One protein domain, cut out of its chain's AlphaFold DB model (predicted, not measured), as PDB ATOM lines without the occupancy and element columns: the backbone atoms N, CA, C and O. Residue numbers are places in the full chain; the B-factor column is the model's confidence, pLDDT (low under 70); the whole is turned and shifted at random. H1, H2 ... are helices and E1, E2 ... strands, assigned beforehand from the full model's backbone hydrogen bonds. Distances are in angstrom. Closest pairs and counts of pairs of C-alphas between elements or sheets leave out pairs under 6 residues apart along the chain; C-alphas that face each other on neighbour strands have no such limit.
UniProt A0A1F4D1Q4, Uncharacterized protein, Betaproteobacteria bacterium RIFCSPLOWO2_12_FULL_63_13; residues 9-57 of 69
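Overview. This is residues 9 to 57 of the 69 residues of an uncharacterized protein of Betaproteobacteria bacterium RIFCSPLOWO2_12_FULL_63_13 (UniProt A0A1F4D1Q4). The domain is an open V: the lone helix H1 makes one arm, the hairpin of E1 and E2 the other, and residues 24 to 35, with no named element, join them at the bottom of the V. The short helix H2 follows E2. The printed part has 49 residues, in the order H1, E1, E2, H2; the class is mixed, the sheet antiparallel. The whole is extended and flat, with a radius of gyration of the C-alphas of 16.2 A and spans of 41 by 30 by 12 A.

Arrangement. H1, residues 9 to 23, stands free, apart from E2, residues 46 to 52, and from H2, residues 53 to 56. Each O i to N i+4 pair of H1 is within hydrogen-bond range; H2 is too short for one. E1, residues 36 to 40, forms an antiparallel hairpin with E2 at 144 degrees, with N 39 and O 49 2.8 A apart.

Along the chain. H1 is 21.3 A long from C-alpha 9 at (82.195, 80.110, 122.008). E1 measures 13.1 A, E2 15.3 A. H2 ends at C-alpha 56, (122.680, 83.119, 110.179).

Size, cuts and confidence. The C-alphas farthest apart, of Glu 9 and Arg 57, are 43.3 A apart. The link from H1 to E1 is long. The printed part has no cut, and no printed residue is under 70 in pLDDT.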
ATOM      1  N   GLU A   9      81.324  80.723 121.010       89.88
ATOM      2  CA  GLU A   9      82.195  80.110 122.008       89.88
ATOM      3  C   GLU A   9      83.504  79.604 121.386       89.88
ATOM      4  O   GLU A   9      84.568  79.780 121.983       89.88
ATOM      5  N   GLN A  10      83.442  79.019 120.183       87.69
ATOM      6  CA  GLN A  10      84.619  78.563 119.434       87.69
ATOM      7  C   GLN A  10      85.503  79.740 119.015       87.69
ATOM      8  O   GLN A  10      86.714  79.712 119.236       87.69
ATOM      9  N   TYR A  11      84.893  80.810 118.506       87.19
ATOM     10  CA  TYR A  11      85.612  82.034 118.164       87.19
ATOM     11  C   TYR A  11      86.286  82.660 119.394       87.19
ATOM     12  O   TYR A  11      87.474  82.990 119.371       87.19
ATOM     13  N   GLU A  12      85.559  82.783 120.506       92.50
ATOM     14  CA  GLU A  12      86.110  83.315 121.753       92.50
ATOM     15  C   GLU A  12      87.262  82.451 122.290       92.50
ATOM     16  O   GLU A  12      88.241  82.988 122.813       92.50
ATOM     17  N   ALA A  13      87.182  81.123 122.150       92.69
ATOM     18  CA  ALA A  13      88.270  80.220 122.510       92.69
ATOM     19  C   ALA A  13      89.514  80.444 121.635       92.69
ATOM     20  O   ALA A  13      90.603  80.617 122.185       92.69
ATOM     21  N   MET A  14      89.352  80.537 120.310       90.56
ATOM     22  CA  MET A  14      90.444  80.827 119.372       90.56
ATOM     23  C   MET A  14      91.132  82.161 119.698       90.56
ATOM     24  O   MET A  14      92.363  82.241 119.743       90.56
ATOM     25  N   VAL A  15      90.353  83.218 119.956       91.56
ATOM     26  CA  VAL A  15      90.891  84.544 120.308       91.56
ATOM     27  C   VAL A  15      91.669  84.490 121.621       91.56
ATOM     28  O   VAL A  15      92.775  85.029 121.693       91.56
ATOM     29  N   ARG A  16      91.132  83.818 122.649       94.31
ATOM     30  CA  ARG A  16      91.827  83.646 123.935       94.31
ATOM     31  C   ARG A  16      93.143  82.893 123.767       94.31
ATOM     32  O   ARG A  16      94.160  83.337 124.290       94.31
ATOM     33  N   GLU A  17      93.147  81.794 123.020       93.38
ATOM     34  CA  GLU A  17      94.358  81.007 122.772       93.38
ATOM     35  C   GLU A  17      95.420  81.819 122.020       93.38
ATOM     36  O   GLU A  17      96.603  81.785 122.362       93.38
ATOM     37  N   ARG A  18      95.009  82.601 121.014       90.75
ATOM     38  CA  ARG A  18      95.914  83.509 120.302       90.75
ATOM     39  C   ARG A  18      96.502  84.565 121.238       90.75
ATOM     40  O   ARG A  18      97.712  84.749 121.244       90.75
ATOM     41  N   ALA A  19      95.673  85.202 122.064       93.38
ATOM     42  CA  ALA A  19      96.129  86.208 123.020       93.38
ATOM     43  C   ALA A  19      97.109  85.639 124.061       93.38
ATOM     44  O   ALA A  19      98.029  86.336 124.481       93.38
ATOM     45  N   LEU A  20      96.934  84.380 124.474       93.75
ATOM     46  CA  LEU A  20      97.873  83.695 125.366       93.75
ATOM     47  C   LEU A  20      99.218  83.419 124.683       93.75
ATOM     48  O   LEU A  20     100.261  83.616 125.301       93.75
ATOM     49  N   ARG A  21      99.217  83.014 123.407       89.06
ATOM     50  CA  ARG A  21     100.454  82.818 122.632       89.06
ATOM     51  C   ARG A  21     101.199  84.128 122.390       89.06
ATOM     52  O   ARG A  21     102.412  84.176 122.576       89.06
ATOM     53  N   ASP A  22     100.478  85.195 122.053       90.81
ATOM     54  CA  ASP A  22     101.067  86.514 121.791       90.81
ATOM     55  C   ASP A  22     101.761  87.105 123.033       90.81
ATOM     56  O   ASP A  22     102.732  87.846 122.894       90.81
ATOM     57  N   GLN A  23     101.340  86.745 124.253       92.06
ATOM     58  CA  GLN A  23     102.027  87.165 125.487       92.06
ATOM     59  C   GLN A  23     103.461  86.630 125.593       92.06
ATOM     60  O   GLN A  23     104.301  87.274 126.222       92.06
ATOM     61  N   ALA A  24     103.743  85.474 124.990       88.12
ATOM     62  CA  ALA A  24     105.066  84.854 124.974       88.12
ATOM     63  C   ALA A  24     105.876  85.198 123.710       88.12
ATOM     64  O   ALA A  24     107.018  84.755 123.575       88.12
ATOM     65  N   ALA A  25     105.301  85.956 122.773       91.31
ATOM     66  CA  ALA A  25     105.968  86.300 121.528       91.31
ATOM     67  C   ALA A  25     107.094  87.330 121.756       91.31
ATOM     68  O   ALA A  25     106.932  88.257 122.560       91.31
ATOM     69  N   PRO A  26     108.224  87.216 121.032       93.31
ATOM     70  CA  PRO A  26     109.277  88.223 121.073       93.31
ATOM     71  C   PRO A  26     108.749  89.557 120.531       93.31
ATOM     72  O   PRO A  26     108.063  89.605 119.505       93.31
ATOM     73  N   LYS A  27     109.082  90.657 121.202       93.50
ATOM     74  CA  LYS A  27     108.746  92.011 120.755       93.50
ATOM     75  C   LYS A  27     109.773  92.508 119.746       93.50
ATOM     76  O   LYS A  27     110.859  91.959 119.574       93.50
ATOM     77  N   VAL A  28     109.447  93.608 119.074       93.50
ATOM     78  CA  VAL A  28     110.401  94.291 118.194       93.50
ATOM     79  C   VAL A  28     111.649  94.671 118.998       93.50
ATOM     80  O   VAL A  28     111.525  95.334 120.025       93.50
ATOM     81  N   ARG A  29     112.829  94.298 118.480       93.94
ATOM     82  CA  ARG A  29     114.169  94.406 119.106       93.94
ATOM     83  C   ARG A  29     114.515  93.337 120.140       93.94
ATOM     84  O   ARG A  29     115.683  93.281 120.523       93.94
ATOM     85  N   ASP A  30     113.578  92.485 120.544       94.69
ATOM     86  CA  ASP A  30     113.947  91.309 121.327       94.69
ATOM     87  C   ASP A  30     114.784  90.358 120.455       94.69
ATOM     88  O   ASP A  30     114.606  90.311 119.230       94.69
ATOM     89  N   PRO A  31     115.710  89.589 121.051       91.81
ATOM     90  CA  PRO A  31     116.399  88.531 120.331       91.81
ATOM     91  C   PRO A  31     115.387  87.555 119.726       91.81
ATOM     92  O   PRO A  31     114.502  87.058 120.424       91.81
ATOM     93  N   ALA A  32     115.538  87.251 118.437       93.06
ATOM     94  CA  ALA A  32     114.737  86.211 117.807       93.06
ATOM     95  C   ALA A  32     114.994  84.862 118.520       93.06
ATOM     96  O   ALA A  32     116.166  84.513 118.716       93.06
ATOM     97  N   PRO A  33     113.945  84.109 118.905       93.31
ATOM     98  CA  PRO A  33     114.098  82.789 119.502       93.31
ATOM     99  C   PRO A  33     114.882  81.871 118.567       93.31
ATOM    100  O   PRO A  33     114.536  81.737 117.393       93.31
ATOM    101  N   ASP A  34     115.946  81.253 119.080       96.25
ATOM    102  CA  ASP A  34     116.686  80.261 118.304       96.25
ATOM    103  C   ASP A  34     115.802  79.027 118.104       96.25
ATOM    104  O   ASP A  34     115.082  78.606 119.010       96.25
ATOM    105  N   PHE A  35     115.862  78.452 116.910       95.81
ATOM    106  CA  PHE A  35     115.151  77.227 116.579       95.81
ATOM    107  C   PHE A  35     115.996  76.369 115.653       95.81
ATOM    108  O   PHE A  35     116.897  76.862 114.969       95.81
ATOM    109  N   GLU A  36     115.659  75.088 115.634       97.75
ATOM    110  CA  GLU A  36     116.277  74.073 114.801       97.75
ATOM    111  C   GLU A  36     115.167  73.298 114.082       97.75
ATOM    112  O   GLU A  36     114.201  72.870 114.715       97.75
ATOM    113  N   ILE A  37     115.251  73.187 112.756       95.50
ATOM    114  CA  ILE A  37     114.214  72.564 111.924       95.50
ATOM    115  C   ILE A  37     114.828  71.804 110.751       95.50
ATOM    116  O   ILE A  37     115.813  72.249 110.159       95.50
ATOM    117  N   GLU A  38     114.233  70.671 110.386       96.38
ATOM    118  CA  GLU A  38     114.625  69.932 109.188       96.38
ATOM    119  C   GLU A  38     114.184  70.678 107.922       96.38
ATOM    120  O   GLU A  38     113.044  71.132 107.792       96.38
ATOM    121  N   ARG A  39     115.094  70.795 106.957       94.94
ATOM    122  CA  ARG A  39     114.795  71.366 105.648       94.94
ATOM    123  C   ARG A  39     114.022  70.354 104.815       94.94
ATOM    124  O   ARG A  39     114.305  69.155 104.837       94.94
ATOM    125  N   LEU A  40     113.095  70.847 104.006       93.81
ATOM    126  CA  LEU A  40     112.445  70.030 102.991       93.81
ATOM    127  C   LEU A  40     113.269  70.028 101.701       93.81
ATOM    128  O   LEU A  40     113.868  71.029 101.307       93.81
ATOM    129  N   THR A  41     113.263  68.890 101.022       94.19
ATOM    130  CA  THR A  41     113.677  68.757  99.624       94.19
ATOM    131  C   THR A  41     112.723  69.529  98.710       94.19
ATOM    132  O   THR A  41     111.591  69.835  99.083       94.19
ATOM    133  N   ALA A  42     113.128  69.763  97.460       92.00
ATOM    134  CA  ALA A  42     112.247  70.359  96.450       92.00
ATOM    135  C   ALA A  42     110.960  69.543  96.197       92.00
ATOM    136  O   ALA A  42     109.962  70.093  95.745       92.00
ATOM    137  N   ALA A  43     110.969  68.242  96.512       92.19
ATOM    138  CA  ALA A  43     109.805  67.360  96.436       92.19
ATOM    139  C   ALA A  43     108.935  67.376  97.711       92.19
ATOM    140  O   ALA A  43     108.034  66.550  97.839       92.19
ATOM    141  N   GLY A  44     109.235  68.249  98.681       90.62
ATOM    142  CA  GLY A  44     108.469  68.386  99.921       90.62
ATOM    143  C   GLY A  44     108.707  67.279 100.960       90.62
ATOM    144  O   GLY A  44     107.998  67.196 101.959       90.62
ATOM    145  N   LYS A  45     109.704  66.416 100.744       93.19
ATOM    146  CA  LYS A  45     110.120  65.372 101.698       93.19
ATOM    147  C   LYS A  45     111.214  65.892 102.624       93.19
ATOM    148  O   LYS A  45     111.974  66.755 102.193       93.19
ATOM    149  N   GLY A  46     111.340  65.330 103.826       94.38
ATOM    150  CA  GLY A  46     112.481  65.591 104.710       94.38
ATOM    151  C   GLY A  46     113.812  65.349 103.992       94.38
ATOM    152  O   GLY A  46     113.959  64.364 103.263       94.38
ATOM    153  N   SER A  47     114.736  66.301 104.103       96.19
ATOM    154  CA  SER A  47     116.051  66.232 103.454       96.19
ATOM    155  C   SER A  47     117.124  65.570 104.318       96.19
ATOM    156  O   SER A  47     118.188  65.245 103.801       96.19
ATOM    157  N   GLY A  48     116.877  65.398 105.620       96.69
ATOM    158  CA  GLY A  48     117.897  65.047 106.608       96.69
ATOM    159  C   GLY A  48     118.879  66.180 106.934       96.69
ATOM    160  O   GLY A  48     119.708  66.019 107.827       96.69
ATOM    161  N   GLU A  49     118.801  67.327 106.249       97.25
ATOM    162  CA  GLU A  49     119.569  68.522 106.588       97.25
ATOM    163  C   GLU A  49     118.808  69.390 107.581       97.25
ATOM    164  O   GLU A  49     117.613  69.651 107.423       97.25
ATOM    165  N   THR A  50     119.533  69.935 108.549       97.50
ATOM    166  CA  THR A  50     118.952  70.784 109.582       97.50
ATOM    167  C   THR A  50     119.360  72.240 109.399       97.50
ATOM    168  O   THR A  50     120.517  72.555 109.124       97.50
ATOM    169  N   PHE A  51     118.406  73.151 109.579       96.19
ATOM    170  CA  PHE A  51     118.637  74.585 109.667       96.19
ATOM    171  C   PHE A  51     118.514  75.046 111.119       96.19
ATOM    172  O   PHE A  51     117.527  74.740 111.786       96.19
ATOM    173  N   ARG A  52     119.483  75.844 111.579       97.88
ATOM    174  CA  ARG A  52     119.438  76.516 112.880       97.88
ATOM    175  C   ARG A  52     119.497  78.026 112.703       97.88
ATOM    176  O   ARG A  52     120.421  78.513 112.049       97.88
ATOM    177  N   LEU A  53     118.575  78.778 113.307       96.94
ATOM    178  CA  LEU A  53     118.488  80.231 113.098       96.94
ATOM    179  C   LEU A  53     119.801  80.943 113.448       96.94
ATOM    180  O   LEU A  53     120.288  81.772 112.679       96.94
ATOM    181  N   SER A  54     120.419  80.586 114.572       96.62
ATOM    182  CA  SER A  54     121.676  81.185 115.031       96.62
ATOM    183  C   SER A  54     122.872  80.994 114.089       96.62
ATOM    184  O   SER A  54     123.835  81.755 114.204       96.62
ATOM    185  N   SER A  55     122.806  80.076 113.118       96.88
ATOM    186  CA  SER A  55     123.826  79.941 112.062       96.88
ATOM    187  C   SER A  55     123.874  81.141 111.106       96.88
ATOM    188  O   SER A  55     124.874  81.349 110.428       96.88
ATOM    189  N   THR A  56     122.821  81.963 111.082       95.81
ATOM    190  CA  THR A  56     122.680  83.119 110.179       95.81
ATOM    191  C   THR A  56     123.121  84.454 110.789       95.81
ATOM    192  O   THR A  56     122.948  85.510 110.177       95.81
ATOM    193  N   ARG A  57     123.697  84.441 112.000       94.75
ATOM    194  CA  ARG A  57     124.159  85.660 112.685       94.75
ATOM    195  C   ARG A  57     125.086  86.492 111.791       94.75
ATOM    196  O   ARG A  57     125.978  85.964 111.139       94.75
TER     197      ARG A  57